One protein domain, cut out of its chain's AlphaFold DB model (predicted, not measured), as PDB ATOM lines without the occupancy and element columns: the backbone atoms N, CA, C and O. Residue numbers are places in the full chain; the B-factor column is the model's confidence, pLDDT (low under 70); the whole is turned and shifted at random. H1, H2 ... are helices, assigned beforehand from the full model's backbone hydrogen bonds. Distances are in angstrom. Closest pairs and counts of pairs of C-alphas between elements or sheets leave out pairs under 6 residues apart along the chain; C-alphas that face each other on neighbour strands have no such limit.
ATOM      1  N   GLN A  80       5.608  50.394 -61.269       84.25
ATOM      2  CA  GLN A  80       5.732  51.068 -59.976       84.25
ATOM      3  C   GLN A  80       4.779  50.469 -58.938       84.25
ATOM      4  O   GLN A  80       5.209  50.202 -57.822       84.25
ATOM      5  N   ALA A  81       3.530  50.181 -59.315       90.38
ATOM      6  CA  ALA A  81       2.561  49.528 -58.437       90.38
ATOM      7  C   ALA A  81       3.013  48.123 -58.023       90.38
ATOM      8  O   ALA A  81       3.037  47.803 -56.835       90.38
ATOM      9  N   LYS A  82       3.461  47.313 -58.991       93.31
ATOM     10  CA  LYS A  82       4.019  45.980 -58.733       93.31
ATOM     11  C   LYS A  82       5.216  46.050 -57.779       93.31
ATOM     12  O   LYS A  82       5.285  45.278 -56.828       93.31
ATOM     13  N   GLY A  83       6.133  46.992 -58.010       91.06
ATOM     14  CA  GLY A  83       7.293  47.224 -57.147       91.06
ATOM     15  C   GLY A  83       6.907  47.692 -55.743       91.06
ATOM     16  O   GLY A  83       7.471  47.204 -54.771       91.06
ATOM     17  N   TYR A  84       5.924  48.584 -55.625       94.06
ATOM     18  CA  TYR A  84       5.399  49.061 -54.344       94.06
ATOM     19  C   TYR A  84       4.783  47.923 -53.521       94.06
ATOM     20  O   TYR A  84       5.137  47.759 -52.353       94.06
ATOM     21  N   ILE A  85       3.935  47.097 -54.149       96.38
ATOM     22  CA  ILE A  85       3.348  45.911 -53.514       96.38
ATOM     23  C   ILE A  85       4.448  44.959 -53.049       96.38
ATOM     24  O   ILE A  85       4.506  44.602 -51.873       96.38
ATOM     25  N   LEU A  86       5.354  44.596 -53.959       96.50
ATOM     26  CA  LEU A  86       6.438  43.662 -53.683       96.50
ATOM     27  C   LEU A  86       7.299  44.110 -52.497       96.50
ATOM     28  O   LEU A  86       7.569  43.318 -51.602       96.50
ATOM     29  N   ASN A  87       7.687  45.383 -52.457       95.12
ATOM     30  CA  ASN A  87       8.576  45.893 -51.416       95.12
ATOM     31  C   ASN A  87       7.944  45.783 -50.017       95.12
ATOM     32  O   ASN A  87       8.621  45.500 -49.034       95.12
ATOM     33  N   ILE A  88       6.629  45.979 -49.912       96.19
ATOM     34  CA  ILE A  88       5.902  45.823 -48.646       96.19
ATOM     35  C   ILE A  88       5.769  44.349 -48.252       96.19
ATOM     36  O   ILE A  88       5.887  44.031 -47.069       96.19
ATOM     37  N   LEU A  89       5.523  43.461 -49.218       96.62
ATOM     38  CA  LEU A  89       5.343  42.032 -48.962       96.62
ATOM     39  C   LEU A  89       6.661  41.323 -48.613       96.62
ATOM     40  O   LEU A  89       6.669  40.535 -47.671       96.62
ATOM     41  N   ILE A  90       7.778  41.674 -49.261       95.31
ATOM     42  CA  ILE A  90       9.124  41.192 -48.893       95.31
ATOM     43  C   ILE A  90       9.457  41.578 -47.450       95.31
ATOM     44  O   ILE A  90       9.896  40.744 -46.672       95.31
ATOM     45  N   ASN A  91       9.178  42.823 -47.048       94.94
ATOM     46  CA  ASN A  91       9.415  43.287 -45.671       94.94
ATOM     47  C   ASN A  91       8.548  42.574 -44.614       94.94
ATOM     48  O   ASN A  91       8.682  42.836 -43.419       94.94
ATOM     49  N   LYS A  92       7.615  41.729 -45.054       94.38
ATOM     50  CA  LYS A  92       6.741  40.895 -44.230       94.38
ATOM     51  C   LYS A  92       6.985  39.397 -44.467       94.38
ATOM     52  O   LYS A  92       6.157  38.601 -44.037       94.38
ATOM     53  N   ASP A  93       8.086  39.041 -45.133       95.25
ATOM     54  CA  ASP A  93       8.532  37.671 -45.409       95.25
ATOM     55  C   ASP A  93       7.532  36.820 -46.219       95.25
ATOM     56  O   ASP A  93       7.387  35.622 -45.983       95.25
ATOM     57  N   TRP A  94       6.833  37.423 -47.190       95.88
ATOM     58  CA  TRP A  94       5.875  36.700 -48.050       95.88
ATOM     59  C   TRP A  94       6.491  36.031 -49.288       95.88
ATOM     60  O   TRP A  94       5.777  35.336 -50.003       95.88
ATOM     61  N   GLY A  95       7.780  36.234 -49.563       93.75
ATOM     62  CA  GLY A  95       8.482  35.693 -50.732       93.75
ATOM     63  C   GLY A  95       9.480  36.693 -51.314       93.75
ATOM     64  O   GLY A  95       9.614  37.798 -50.792       93.75
ATOM     65  N   ASP A  96      10.142  36.326 -52.414       92.00
ATOM     66  CA  ASP A  96      11.188  37.145 -53.052       92.00
ATOM     67  C   ASP A  96      10.705  37.828 -54.341       92.00
ATOM     68  O   ASP A  96      11.260  38.836 -54.792       92.00
ATOM     69  N   THR A  97       9.653  37.284 -54.957       96.31
ATOM     70  CA  THR A  97       9.045  37.828 -56.178       96.31
ATOM     71  C   THR A  97       7.588  38.206 -55.959       96.31
ATOM     72  O   THR A  97       6.929  37.718 -55.046       96.31
ATOM     73  N   TYR A  98       7.055  39.085 -56.813       93.94
ATOM     74  CA  TYR A  98       5.652  39.495 -56.714       93.94
ATOM     75  C   TYR A  98       4.716  38.298 -56.887       93.94
ATOM     76  O   TYR A  98       3.800  38.116 -56.094       93.94
ATOM     77  N   GLU A  99       4.957  37.481 -57.911       96.69
ATOM     78  CA  GLU A  99       4.161  36.293 -58.204       96.69
ATOM     79  C   GLU A  99       4.151  35.309 -57.026       96.69
ATOM     80  O   GLU A  99       3.090  34.806 -56.663       96.69
ATOM     81  N   GLU A 100       5.308  35.089 -56.402       96.88
ATOM     82  CA  GLU A 100       5.440  34.254 -55.208       96.88
ATOM     83  C   GLU A 100       4.700  34.853 -54.009       96.88
ATOM     84  O   GLU A 100       3.870  34.173 -53.420       96.88
ATOM     85  N   CYS A 101       4.900  36.142 -53.715       97.69
ATOM     86  CA  CYS A 101       4.223  36.812 -52.603       97.69
ATOM     87  C   CYS A 101       2.696  36.707 -52.703       97.69
ATOM     88  O   CYS A 101       2.016  36.430 -51.715       97.69
ATOM     89  N   ILE A 102       2.137  36.929 -53.897       97.75
ATOM     90  CA  ILE A 102       0.691  36.824 -54.114       97.75
ATOM     91  C   ILE A 102       0.220  35.371 -53.967       97.75
ATOM     92  O   ILE A 102      -0.819  35.133 -53.346       97.75
ATOM     93  N   ALA A 103       0.974  34.403 -54.492       97.44
ATOM     94  CA  ALA A 103       0.646  32.987 -54.350       97.44
ATOM     95  C   ALA A 103       0.677  32.531 -52.880       97.44
ATOM     96  O   ALA A 103      -0.250  31.852 -52.431       97.44
ATOM     97  N   GLU A 104       1.682  32.950 -52.111       97.69
ATOM     98  CA  GLU A 104       1.825  32.614 -50.692       97.69
ATOM     99  C   GLU A 104       0.729  33.244 -49.830       97.69
ATOM    100  O   GLU A 104       0.161  32.570 -48.964       97.69
ATOM    101  N   LEU A 105       0.342  34.496 -50.104       97.38
ATOM    102  CA  LEU A 105      -0.814  35.127 -49.460       97.38
ATOM    103  C   LEU A 105      -2.103  34.330 -49.715       97.38
ATOM    104  O   LEU A 105      -2.838  34.016 -48.777       97.38
ATOM    105  N   GLN A 106      -2.376  33.969 -50.973       96.81
ATOM    106  CA  GLN A 106      -3.583  33.220 -51.352       96.81
ATOM    107  C   GLN A 106      -3.607  31.804 -50.757       96.81
ATOM    108  O   GLN A 106      -4.645  31.338 -50.268       96.81
ATOM    109  N   SER A 107      -2.458  31.126 -50.767       97.44
ATOM    110  CA  SER A 107      -2.267  29.811 -50.153       97.44
ATOM    111  C   SER A 107      -2.501  29.876 -48.644       97.44
ATOM    112  O   SER A 107      -3.293  29.103 -48.095       97.44
ATOM    113  N   SER A 108      -1.900  30.864 -47.978       97.75
ATOM    114  CA  SER A 108      -2.031  31.080 -46.536       97.75
ATOM    115  C   SER A 108      -3.462  31.410 -46.126       97.75
ATOM    116  O   SER A 108      -3.960  30.838 -45.154       97.75
ATOM    117  N   ALA A 109      -4.162  32.255 -46.890       96.69
ATOM    118  CA  ALA A 109      -5.580  32.532 -46.670       96.69
ATOM    119  C   ALA A 109      -6.402  31.236 -46.730       96.69
ATOM    120  O   ALA A 109      -7.090  30.884 -45.770       96.69
ATOM    121  N   THR A 110      -6.244  30.455 -47.803       95.75
ATOM    122  CA  THR A 110      -6.963  29.185 -47.994       95.75
ATOM    123  C   THR A 110      -6.673  28.187 -46.870       95.75
ATOM    124  O   THR A 110      -7.580  27.520 -46.357       95.75
ATOM    125  N   PHE A 111      -5.411  28.083 -46.457       97.75
ATOM    126  CA  PHE A 111      -4.979  27.203 -45.377       97.75
ATOM    127  C   PHE A 111      -5.614  27.582 -44.035       97.75
ATOM    128  O   PHE A 111      -6.157  26.717 -43.338       97.75
ATOM    129  N   LEU A 112      -5.579  28.868 -43.679       98.06
ATOM    130  CA  LEU A 112      -6.145  29.377 -42.431       98.06
ATOM    131  C   LEU A 112      -7.668  29.214 -42.406       98.06
ATOM    132  O   LEU A 112      -8.208  28.679 -41.439       98.06
ATOM    133  N   GLU A 113      -8.355  29.573 -43.489       96.06
ATOM    134  CA  GLU A 113      -9.804  29.394 -43.625       96.06
ATOM    135  C   GLU A 113     -10.221  27.923 -43.484       96.06
ATOM    136  O   GLU A 113     -11.192  27.601 -42.795       96.06
ATOM    137  N   THR A 114      -9.451  27.007 -44.080       96.75
ATOM    138  CA  THR A 114      -9.695  25.561 -43.984       96.75
ATOM    139  C   THR A 114      -9.495  25.054 -42.556       96.75
ATOM    140  O   THR A 114     -10.295  24.254 -42.063       96.75
ATOM    141  N   LYS A 115      -8.466  25.541 -41.850       97.19
ATOM    142  CA  LYS A 115      -8.251  25.217 -40.432       97.19
ATOM    143  C   LYS A 115      -9.385  25.727 -39.546       97.19
ATOM    144  O   LYS A 115      -9.868  24.980 -38.696       97.19
ATOM    145  N   LEU A 116      -9.832  26.965 -39.758       97.50
ATOM    146  CA  LEU A 116     -10.966  27.548 -39.038       97.50
ATOM    147  C   LEU A 116     -12.239  26.727 -39.263       97.50
ATOM    148  O   LEU A 116     -12.919  26.362 -38.301       97.50
ATOM    149  N   LEU A 117     -12.523  26.370 -40.519       96.44
ATOM    150  CA  LEU A 117     -13.639  25.498 -40.868       96.44
ATOM    151  C   LEU A 117     -13.543  24.154 -40.136       96.44
ATOM    152  O   LEU A 117     -14.522  23.721 -39.535       96.44
ATOM    153  N   HIS A 118     -12.372  23.510 -40.149       95.38
ATOM    154  CA  HIS A 118     -12.167  22.208 -39.513       95.38
ATOM    155  C   HIS A 118     -12.451  22.234 -38.002       95.38
ATOM    156  O   HIS A 118     -13.071  21.306 -37.484       95.38
ATOM    157  N   ILE A 119     -12.062  23.303 -37.300       94.12
ATOM    158  CA  ILE A 119     -12.323  23.457 -35.858       94.12
ATOM    159  C   ILE A 119     -13.827  23.531 -35.562       94.12
ATOM    160  O   ILE A 119     -14.284  22.964 -34.567       94.12
ATOM    161  N   LEU A 120     -14.594  24.218 -36.411       95.06
ATOM    162  CA  LEU A 120     -16.022  24.462 -36.187       95.06
ATOM    163  C   LEU A 120     -16.940  23.398 -36.785       95.06
ATOM    164  O   LEU A 120     -18.061  23.233 -36.307       95.06
ATOM    165  N   LYS A 121     -16.488  22.639 -37.787       94.06
ATOM    166  CA  LYS A 121     -17.302  21.625 -38.475       94.06
ATOM    167  C   LYS A 121     -17.982  20.614 -37.531       94.06
ATOM    168  O   LYS A 121     -19.142  20.297 -37.788       94.06
ATOM    169  N   PRO A 122     -17.345  20.138 -36.436       94.19
ATOM    170  CA  PRO A 122     -17.983  19.211 -35.499       94.19
ATOM    171  C   PRO A 122     -19.157  19.806 -34.712       94.19
ATOM    172  O   PRO A 122     -20.030  19.058 -34.288       94.19
ATOM    173  N   VAL A 123     -19.178  21.126 -34.499       94.25
ATOM    174  CA  VAL A 123     -20.235  21.817 -33.732       94.25
ATOM    175  C   VAL A 123     -21.222  22.579 -34.623       94.25
ATOM    176  O   VAL A 123     -22.331  22.881 -34.198       94.25
ATOM    177  N   LYS A 124     -20.843  22.866 -35.873       94.38
ATOM    178  CA  LYS A 124     -21.675  23.500 -36.902       94.38
ATOM    179  C   LYS A 124     -21.479  22.759 -38.228       94.38
ATOM    180  O   LYS A 124     -20.666  23.135 -39.071       94.38
ATOM    181  N   THR A 125     -22.230  21.676 -38.416       92.06
ATOM    182  CA  THR A 125     -22.043  20.722 -39.528       92.06
ATOM    183  C   THR A 125     -22.309  21.324 -40.909       92.06
ATOM    184  O   THR A 125     -21.656  20.945 -41.885       92.06
ATOM    185  N   THR A 126     -23.209  22.302 -41.002       94.62
ATOM    186  CA  THR A 126     -23.555  22.999 -42.250       94.62
ATOM    187  C   THR A 126     -22.592  24.127 -42.616       94.62
ATOM    188  O   THR A 126     -22.696  24.643 -43.722       94.62
ATOM    189  N   LEU A 127     -21.631  24.470 -41.744       94.12
ATOM    190  CA  LEU A 127     -20.688  25.564 -41.977       94.12
ATOM    191  C   LEU A 127     -19.875  25.349 -43.259       94.12
ATOM    192  O   LEU A 127     -19.362  24.252 -43.510       94.12
ATOM    193  N   THR A 128     -19.717  26.411 -44.037       95.69
ATOM    194  CA  THR A 128     -18.967  26.432 -45.296       95.69
ATOM    195  C   THR A 128     -17.718  27.312 -45.214       95.69
ATOM    196  O   THR A 128     -17.581  28.158 -44.332       95.69
ATOM    197  N   LEU A 129     -16.799  27.125 -46.167       94.44
ATOM    198  CA  LEU A 129     -15.642  28.010 -46.365       94.44
ATOM    199  C   LEU A 129     -16.075  29.455 -46.666       94.44
ATOM    200  O   LEU A 129     -15.470  30.394 -46.159       94.44
ATOM    201  N   SER A 130     -17.152  29.634 -47.438       95.38
ATOM    202  CA  SER A 130     -17.692  30.958 -47.769       95.38
ATOM    203  C   SER A 130     -18.166  31.723 -46.535       95.38
ATOM    204  O   SER A 130     -17.881  32.909 -46.422       95.38
ATOM    205  N   GLU A 131     -18.810  31.054 -45.576       95.56
ATOM    206  CA  GLU A 131     -19.200  31.695 -44.311       95.56
ATOM    207  C   GLU A 131     -17.982  32.125 -43.477       95.56
ATOM    208  O   GLU A 131     -18.016  33.179 -42.848       95.56
ATOM    209  N   ILE A 132     -16.888  31.348 -43.470       96.31
ATOM    210  CA  ILE A 132     -15.642  31.762 -42.799       96.31
ATOM    211  C   ILE A 132     -15.083  33.033 -43.451       96.31
ATOM    212  O   ILE A 132     -14.758  33.989 -42.746       96.31
ATOM    213  N   ARG A 133     -15.023  33.066 -44.787       95.81
ATOM    214  CA  ARG A 133     -14.570  34.235 -45.559       95.81
ATOM    215  C   ARG A 133     -15.413  35.469 -45.282       95.81
ATOM    216  O   ARG A 133     -14.868  36.539 -45.040       95.81
ATOM    217  N   GLU A 134     -16.733  35.309 -45.265       95.75
ATOM    218  CA  GLU A 134     -17.666  36.389 -44.949       95.75
ATOM    219  C   GLU A 134     -17.406  36.949 -43.545       95.75
ATOM    220  O   GLU A 134     -17.310  38.160 -43.374       95.75
ATOM    221  N   LYS A 135     -17.201  36.088 -42.542       95.69
ATOM    222  CA  LYS A 135     -16.883  36.529 -41.174       95.69
ATOM    223  C   LYS A 135     -15.568  37.301 -41.099       95.69
ATOM    224  O   LYS A 135     -15.508  38.315 -40.404       95.69
ATOM    225  N   VAL A 136     -14.538  36.858 -41.819       96.19
ATOM    226  CA  VAL A 136     -13.262  37.585 -41.919       96.19
ATOM    227  C   VAL A 136     -13.463  38.945 -42.596       96.19
ATOM    228  O   VAL A 136     -12.995  39.957 -42.081       96.19
ATOM    229  N   ALA A 137     -14.224  39.007 -43.689       94.38
ATOM    230  CA  ALA A 137     -14.522  40.261 -44.380       94.38
ATOM    231  C   ALA A 137     -15.307  41.247 -43.494       94.38
ATOM    232  O   ALA A 137     -14.951  42.422 -43.408       94.38
ATOM    233  N   LEU A 138     -16.328  40.773 -42.772       95.94
ATOM    234  CA  LEU A 138     -17.090  41.590 -41.821       95.94
ATOM    235  C   LEU A 138     -16.210  42.118 -40.680       95.94
ATOM    236  O   LEU A 138     -16.426  43.242 -40.211       95.94
ATOM    237  N   TYR A 139     -15.224  41.323 -40.246       95.62
ATOM    238  CA  TYR A 139     -14.248  41.720 -39.234       95.62
ATOM    239  C   TYR A 139     -13.348  42.848 -39.731       95.62
ATOM    240  O   TYR A 139     -13.191  43.859 -39.050       95.62
ATOM    241  N   LEU A 140     -12.825  42.721 -40.952       93.62
ATOM    242  CA  LEU A 140     -12.028  43.766 -41.596       93.62
ATOM    243  C   LEU A 140     -12.823  45.053 -41.832       93.62
ATOM    244  O   LEU A 140     -12.287  46.145 -41.667       93.62
ATOM    245  N   ALA A 141     -14.115  44.935 -42.146       92.81
ATOM    246  CA  ALA A 141     -15.023  46.070 -42.279       92.81
ATOM    247  C   ALA A 141     -15.386  46.736 -40.935       92.81
ATOM    248  O   ALA A 141     -16.100  47.737 -40.919       92.81
ATOM    249  N   GLY A 142     -14.958  46.178 -39.795       93.50
ATOM    250  CA  GLY A 142     -15.284  46.681 -38.455       93.50
ATOM    251  C   GLY A 142     -16.730  46.428 -38.014       93.50
ATOM    252  O   GLY A 142     -17.137  46.864 -36.940       93.50
ATOM    253  N   THR A 143     -17.510  45.705 -38.820       95.94
ATOM    254  CA  THR A 143     -18.918  45.362 -38.538       95.94
ATOM    255  C   THR A 143     -19.072  44.099 -37.689       95.94
ATOM    256  O   THR A 143     -20.147  43.831 -37.159       95.94
ATOM    257  N   TYR A 144     -17.990  43.334 -37.530       95.25
ATOM    258  CA  TYR A 144     -17.915  42.148 -36.687       95.25
ATOM    259  C   TYR A 144     -16.695  42.245 -35.774       95.25
ATOM    260  O   TYR A 144     -15.572  42.399 -36.235       95.25
ATOM    261  N   THR A 145     -16.900  42.190 -34.460       95.19
ATOM    262  CA  THR A 145     -15.824  42.396 -33.475       95.19
ATOM    263  C   THR A 145     -15.344  41.081 -32.864       95.19
ATOM    264  O   THR A 145     -16.030  40.059 -32.920       95.19
ATOM    265  N   GLN A 146     -14.196  41.117 -32.178       94.06
ATOM    266  CA  GLN A 146     -13.721  39.968 -31.395       94.06
ATOM    267  C   GLN A 146     -14.742  39.522 -30.337       94.06
ATOM    268  O   GLN A 146     -14.916  38.327 -30.122       94.06
ATOM    269  N   ALA A 147     -15.462  40.461 -29.713       94.94
ATOM    270  CA  ALA A 147     -16.495  40.140 -28.730       94.94
ATOM    271  C   ALA A 147     -17.680  39.390 -29.362       94.94
ATOM    272  O   ALA A 147     -18.200  38.443 -28.765       94.94
ATOM    273  N   ASN A 148     -18.076  39.768 -30.586       95.62
ATOM    274  CA  ASN A 148     -19.107  39.042 -31.330       95.62
ATOM    275  C   ASN A 148     -18.656  37.613 -31.638       95.62
ATOM    276  O   ASN A 148     -19.420  36.679 -31.408       95.62
ATOM    277  N   LEU A 149     -17.408  37.444 -32.085       95.44
ATOM    278  CA  LEU A 149     -16.843  36.130 -32.378       95.44
ATOM    279  C   LEU A 149     -16.762  35.241 -31.138       95.44
ATOM    280  O   LEU A 149     -17.233  34.109 -31.171       95.44
ATOM    281  N   ILE A 150     -16.241  35.751 -30.022       96.25
ATOM    282  CA  ILE A 150     -16.164  34.988 -28.770       96.25
ATOM    283  C   ILE A 150     -17.559  34.535 -28.327       96.25
ATOM    284  O   ILE A 150     -17.742  33.359 -28.022       96.25
ATOM    285  N   THR A 151     -18.546  35.436 -28.354       96.62
ATOM    286  CA  THR A 151     -19.935  35.111 -27.991       96.62
ATOM    287  C   THR A 151     -20.513  34.025 -28.904       96.62
ATOM    288  O   THR A 151     -21.129  33.075 -28.429       96.62
ATOM    289  N   GLU A 152     -20.282  34.119 -30.217       95.62
ATOM    290  CA  GLU A 152     -20.725  33.116 -31.193       95.62
ATOM    291  C   GLU A 152     -20.095  31.740 -30.919       95.62
ATOM    292  O   GLU A 152     -20.801  30.733 -30.878       95.62
ATOM    293  N   LEU A 153     -18.789  31.691 -30.647       96.75
ATOM    294  CA  LEU A 153     -18.078  30.448 -30.341       96.75
ATOM    295  C   LEU A 153     -18.515  29.833 -28.999       96.75
ATOM    296  O   LEU A 153     -18.618  28.610 -28.890       96.75
ATOM    297  N   GLN A 154     -18.805  30.659 -27.989       96.50
ATOM    298  CA  GLN A 154     -19.356  30.210 -26.706       96.50
ATOM    299  C   GLN A 154     -20.760  29.621 -26.875       96.50
ATOM    300  O   GLN A 154     -21.043  28.557 -26.328       96.50
ATOM    301  N   ASN A 155     -21.611  30.253 -27.688       96.25
ATOM    302  CA  ASN A 155     -22.957  29.757 -27.993       96.25
ATOM    303  C   ASN A 155     -22.939  28.424 -28.759       96.25
ATOM    304  O   ASN A 155     -23.866  27.628 -28.632       96.25
ATOM    305  N   LEU A 156     -21.871  28.150 -29.515       95.25
ATOM    306  CA  LEU A 156     -21.620  26.849 -30.147       95.25
ATOM    307  C   LEU A 156     -21.079  25.786 -29.169       95.25
ATOM    308  O   LEU A 156     -20.814  24.655 -29.576       95.25
ATOM    309  N   GLY A 157     -20.892  26.129 -27.891       95.19
ATOM    310  CA  GLY A 157     -20.437  25.205 -26.854       95.19
ATOM    311  C   GLY A 157     -18.945  24.871 -26.914       95.19
ATOM    312  O   GLY A 157     -18.528  23.834 -26.394       95.19
ATOM    313  N   LEU A 158     -18.114  25.708 -27.553       95.56
ATOM    314  CA  LEU A 158     -16.665  25.496 -27.535       95.56
ATOM    315  C   LEU A 158     -16.092  25.716 -26.131       95.56
ATOM    316  O   LEU A 158     -16.462  26.639 -25.408       95.56
ATOM    317  N   THR A 159     -15.096  24.904 -25.778       94.75
ATOM    318  CA  THR A 159     -14.286  25.133 -24.578       94.75
ATOM    319  C   THR A 159     -13.397  26.365 -24.756       94.75
ATOM    320  O   THR A 159     -12.971  26.675 -25.871       94.75
ATOM    321  N   GLN A 160     -13.022  27.025 -23.654       94.00
ATOM    322  CA  GLN A 160     -12.157  28.211 -23.705       94.00
ATOM    323  C   GLN A 160     -10.829  27.952 -24.438       94.00
ATOM    324  O   GLN A 160     -10.351  28.805 -25.181       94.00
ATOM    325  N   ALA A 161     -10.256  26.752 -24.298       94.12
ATOM    326  CA  ALA A 161      -9.044  26.366 -25.019       94.12
ATOM    327  C   ALA A 161      -9.246  26.352 -26.547       94.12
ATOM    328  O   ALA A 161      -8.402  26.861 -27.287       94.12
ATOM    329  N   LYS A 162     -10.380  25.821 -27.032       94.44
ATOM    330  CA  LYS A 162     -10.715  25.836 -28.464       94.44
ATOM    331  C   LYS A 162     -11.025  27.245 -28.964       94.44
ATOM    332  O   LYS A 162     -10.603  27.580 -30.064       94.44
ATOM    333  N   ILE A 163     -11.703  28.065 -28.157       96.38
ATOM    334  CA  ILE A 163     -11.956  29.478 -28.474       96.38
ATOM    335  C   ILE A 163     -10.629  30.208 -28.677       96.38
ATOM    336  O   ILE A 163     -10.433  30.819 -29.718       96.38
ATOM    337  N   ASN A 164      -9.689  30.082 -27.738       94.25
ATOM    338  CA  ASN A 164      -8.382  30.733 -27.846       94.25
ATOM    339  C   ASN A 164      -7.629  30.278 -29.107       94.25
ATOM    340  O   ASN A 164      -7.094  31.108 -29.838       94.25
ATOM    341  N   SER A 165      -7.634  28.973 -29.407       94.19
ATOM    342  CA  SER A 165      -7.008  28.445 -30.626       94.19
ATOM    343  C   SER A 165      -7.666  28.970 -31.906       94.19
ATOM    344  O   SER A 165      -6.956  29.277 -32.862       94.19
ATOM    345  N   TYR A 166      -8.998  29.073 -31.934       96.69
ATOM    346  CA  TYR A 166      -9.730  29.625 -33.072       96.69
ATOM    347  C   TYR A 166      -9.428  31.113 -33.253       96.69
ATOM    348  O   TYR A 166      -9.127  31.537 -34.362       96.69
ATOM    349  N   MET A 167      -9.447  31.895 -32.169       95.81
ATOM    350  CA  MET A 167      -9.173  33.334 -32.198       95.81
ATOM    351  C   MET A 167      -7.791  33.642 -32.775       95.81
ATOM    352  O   MET A 167      -7.676  34.512 -33.633       95.81
ATOM    353  N   THR A 168      -6.758  32.901 -32.368       95.69
ATOM    354  CA  THR A 168      -5.405  33.065 -32.919       95.69
ATOM    355  C   THR A 168      -5.381  32.853 -34.432       95.69
ATOM    356  O   THR A 168      -4.821  33.669 -35.160       95.69
ATOM    357  N   LEU A 169      -6.019  31.786 -34.922       97.25
ATOM    358  CA  LEU A 169      -6.097  31.502 -36.358       97.25
ATOM    359  C   LEU A 169      -6.952  32.533 -37.105       97.25
ATOM    360  O   LEU A 169      -6.640  32.877 -38.239       97.25
ATOM    361  N   PHE A 170      -8.017  33.028 -36.477       97.81
ATOM    362  CA  PHE A 170      -8.929  33.994 -37.079       97.81
ATOM    363  C   PHE A 170      -8.253  35.352 -37.269       97.81
ATOM    364  O   PHE A 170      -8.382  35.950 -38.332       97.81
ATOM    365  N   VAL A 171      -7.487  35.813 -36.275       95.56
ATOM    366  CA  VAL A 171      -6.694  37.046 -36.394       95.56
ATOM    367  C   VAL A 171      -5.649  36.906 -37.500       95.56
ATOM    368  O   VAL A 171      -5.560  37.787 -38.344       95.56
ATOM    369  N   GLN A 172      -4.946  35.771 -37.575       97.00
ATOM    370  CA  GLN A 172      -4.012  35.513 -38.678       97.00
ATOM    371  C   GLN A 172      -4.718  35.533 -40.042       97.00
ATOM    372  O   GLN A 172      -4.213  36.134 -40.985       97.00
ATOM    373  N   ALA A 173      -5.899  34.915 -40.154       97.69
ATOM    374  CA  ALA A 173      -6.676  34.929 -41.393       97.69
ATOM    375  C   ALA A 173      -7.087  36.356 -41.783       97.69
ATOM    376  O   ALA A 173      -6.996  36.722 -42.953       97.69
ATOM    377  N   ALA A 174      -7.491  37.170 -40.805       96.81
ATOM    378  CA  ALA A 174      -7.811  38.574 -41.017       96.81
ATOM    379  C   ALA A 174      -6.587  39.387 -41.459       96.81
ATOM    380  O   ALA A 174      -6.699  40.165 -42.401       96.81
ATOM    381  N   ASP A 175      -5.417  39.179 -40.856       96.06
ATOM    382  CA  ASP A 175      -4.186  39.877 -41.244       96.06
ATOM    383  C   ASP A 175      -3.772  39.551 -42.689       96.06
ATOM    384  O   ASP A 175      -3.413  40.452 -43.451       96.06
ATOM    385  N   VAL A 176      -3.883  38.283 -43.100       97.75
ATOM    386  CA  VAL A 176      -3.627  37.869 -44.491       97.75
ATOM    387  C   VAL A 176      -4.658  38.476 -45.441       97.75
ATOM    388  O   VAL A 176      -4.291  39.070 -46.456       97.75
ATOM    389  N   ALA A 177      -5.945  38.386 -45.103       96.81
ATOM    390  CA  ALA A 177      -7.016  38.959 -45.911       96.81
ATOM    391  C   ALA A 177      -6.885  40.486 -46.046       96.81
ATOM    392  O   ALA A 177      -7.160  41.029 -47.113       96.81
ATOM    393  N   LYS A 178      -6.391  41.178 -45.009       96.81
ATOM    394  CA  LYS A 178      -6.091  42.612 -45.056       96.81
ATOM    395  C   LYS A 178      -5.042  42.930 -46.123       96.81
ATOM    396  O   LYS A 178      -5.215  43.888 -46.873       96.81
ATOM    397  N   LEU A 179      -3.969  42.141 -46.199       97.81
ATOM    398  CA  LEU A 179      -2.925  42.329 -47.209       97.81
ATOM    399  C   LEU A 179      -3.457  42.064 -48.618       97.81
ATOM    400  O   LEU A 179      -3.218  42.880 -49.501       97.81
ATOM    401  N   ILE A 180      -4.222  40.985 -48.814       97.12
ATOM    402  CA  ILE A 180      -4.862  40.683 -50.105       97.12
ATOM    403  C   ILE A 180      -5.751  41.853 -50.537       97.12
ATOM    404  O   ILE A 180      -5.556  42.406 -51.617       97.12
ATOM    405  N   TYR A 181      -6.650  42.295 -49.662       96.06
ATOM    406  CA  TYR A 181      -7.552  43.406 -49.951       96.06
ATOM    407  C   TYR A 181      -6.799  44.700 -50.287       96.06
ATOM    408  O   TYR A 181      -7.142  45.404 -51.233       96.06
ATOM    409  N   TRP A 182      -5.723  45.005 -49.562       97.38
ATOM    410  CA  TRP A 182      -4.878  46.148 -49.888       97.38
ATOM    411  C   TRP A 182      -4.231  46.025 -51.280       97.38
ATOM    412  O   TRP A 182      -4.198  47.010 -52.020       97.38
ATOM    413  N   THR A 183      -3.757  44.837 -51.682       97.69
ATOM    414  CA  THR A 183      -3.217  44.655 -53.043       97.69
ATOM    415  C   THR A 183      -4.271  44.920 -54.117       97.69
ATOM    416  O   THR A 183      -3.964  45.558 -55.125       97.69
ATOM    417  N   GLU A 184      -5.519  44.512 -53.882       96.56
ATOM    418  CA  GLU A 184      -6.650  44.801 -54.771       96.56
ATOM    419  C   GLU A 184      -6.920  46.309 -54.845       96.56
ATOM    420  O   GLU A 184      -7.014  46.858 -55.940       96.56
ATOM    421  N   GLN A 185      -6.921  47.014 -53.707       97.00
ATOM    422  CA  GLN A 185      -7.088  48.472 -53.677       97.00
ATOM    423  C   GLN A 185      -6.004  49.219 -54.464       97.00
ATOM    424  O   GLN A 185      -6.293  50.222 -55.123       97.00
ATOM    425  N   VAL A 186      -4.748  48.758 -54.406       97.62
ATOM    426  CA  VAL A 186      -3.665  49.333 -55.216       97.62
ATOM    427  C   VAL A 186      -3.970  49.152 -56.706       97.62
ATOM    428  O   VAL A 186      -3.832  50.109 -57.468       97.62
ATOM    429  N   TRP A 187      -4.421  47.971 -57.131       98.06
ATOM    430  CA  TRP A 187      -4.753  47.713 -58.534       98.06
ATOM    431  C   TRP A 187      -5.991  48.470 -59.016       98.06
ATOM    432  O   TRP A 187      -5.964  49.026 -60.116       98.06
ATOM    433  N   ASP A 188      -7.024  48.589 -58.186       98.00
ATOM    434  CA  ASP A 188      -8.202  49.410 -58.477       98.00
ATOM    435  C   ASP A 188      -7.822  50.884 -58.656       98.00
ATOM    436  O   ASP A 188      -8.284  51.554 -59.585       98.00
ATOM    437  N   TYR A 189      -6.927  51.394 -57.804       97.62
ATOM    438  CA  TYR A 189      -6.378  52.739 -57.951       97.62
ATOM    439  C   TYR A 189      -5.604  52.892 -59.269       97.62
ATOM    440  O   TYR A 189      -5.799  53.871 -59.992       97.62
ATOM    441  N   ILE A 190      -4.781  51.907 -59.645       95.81
ATOM    442  CA  ILE A 190      -4.056  51.936 -60.922       95.81
ATOM    443  C   ILE A 190      -4.996  51.906 -62.124       95.81
ATOM    444  O   ILE A 190      -4.785  52.675 -63.060       95.81
ATOM    445  N   ALA A 191      -6.068  51.118 -62.092       97.75
ATOM    446  CA  ALA A 191      -7.061  51.098 -63.163       97.75
ATOM    447  C   ALA A 191      -7.716  52.482 -63.383       97.75
ATOM    448  O   ALA A 191      -7.966  52.896 -64.525       97.75
ATOM    449  N   GLN A 192      -7.930  53.248 -62.306       98.00
ATOM    450  CA  GLN A 192      -8.406  54.632 -62.396       98.00
ATOM    451  C   GLN A 192      -7.351  55.553 -63.023       98.00
ATOM    452  O   GLN A 192      -7.675  56.333 -63.922       98.00
TER     453      GLN A 192
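What this domain is: This is residues 80 to 192 of the 218 residues of an uncharacterized protein of Hydrogenivirga sp. 128-5-R1-1 (UniProt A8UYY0). Two long helices, H5 and H2, run side by side in opposite directions and make the body of an elongated domain, with three short helices on it. H3 lies across both H2 and H5 partway along them, H1 sits near the end of H5 and the start of H2, and H4 folds back beside the first residues of H5 as a helical hairpin. The printed part has 113 residues with five named helices, in the order H1, H2, H3, H4, H5, and no named strand; its class is all helix. It is only just compact, close to loose, with a radius of gyration of the C-alphas of 15.8 A and spans of 49 by 27 by 23 A.

Where its parts are: H5, the longest helix, holds residues 160 to 192 and is 47.0 A long, from C-alpha 160 at (-12.157, 28.211, -23.705) to C-alpha 192 at (-8.406, 54.632, -62.396). H2 holds residues 98 to 120 and measures 33.4 A. H3 is residues 129 to 140, 16.9 A; H1 is residues 80 to 90, 15.2 A, with C-alpha 80 at (5.732, 51.068, -59.976); H4 is residues 146 to 155, 14.2 A.

How they stand to each other: H5 is the hub and touches the four other helices. It touches H2 with 21 pairs of C-alphas within 8 A, the closest those of Leu 112 and Ala 173 at 5.7 A; they run opposite ways at a shallow tilt of 34 degrees, only just short of steep. H3 touches H5 with residues 136 to 140 alone, closest at the C-alphas of Val 136 and Ala 174, 5.6 A, and stands about perpendicular to it at 75 degrees. H3 touches H2 with residues 129 to 133 alone, closest at the C-alphas of Glu 113 and Ile 132, 6.4 A; at 71 degrees the two are only just about perpendicular. H1 touches H2, which meets it with residues 98 to 101 alone; the closest C-alphas are those of Leu 86 and Tyr 98, 5.2 A, and the two run the same way at a steep tilt of 52 degrees. H1 also touches H5, whose residues 183 to 190 alone take part, closest at the C-alphas of Ile 85 and Thr 183, 6.7 A; they run opposite ways at a shallow tilt of 18 degrees. H4 and H5 form a helical hairpin and touch through residues 163 to 167 of H5 alone; their closest C-alphas are those of Leu 153 and Ile 163, 6.5 A, and they run opposite ways at a steep tilt of 44 degrees. The helix packing is mostly crossed, only just: 2 of 6 touching pairs are at a shallow tilt. H3 and H4 are only just apart, closest at 8.0 A; H1 is apart from H3 and H4, and H2 from H4. In H1, H2, H3, H4 and H5 every O i to N i+4 pair is within hydrogen-bond range.

The domain as a whole: The two C-alphas farthest apart are those of Gln 80 and Gly 157, 49.5 A. The printed part has no cut and no long link: H3 to H4 and H4 to H5 are tight, H1 to H2 and H2 to H3 short. The mean pLDDT of the printed part is 95.7, and no printed residue is under 70.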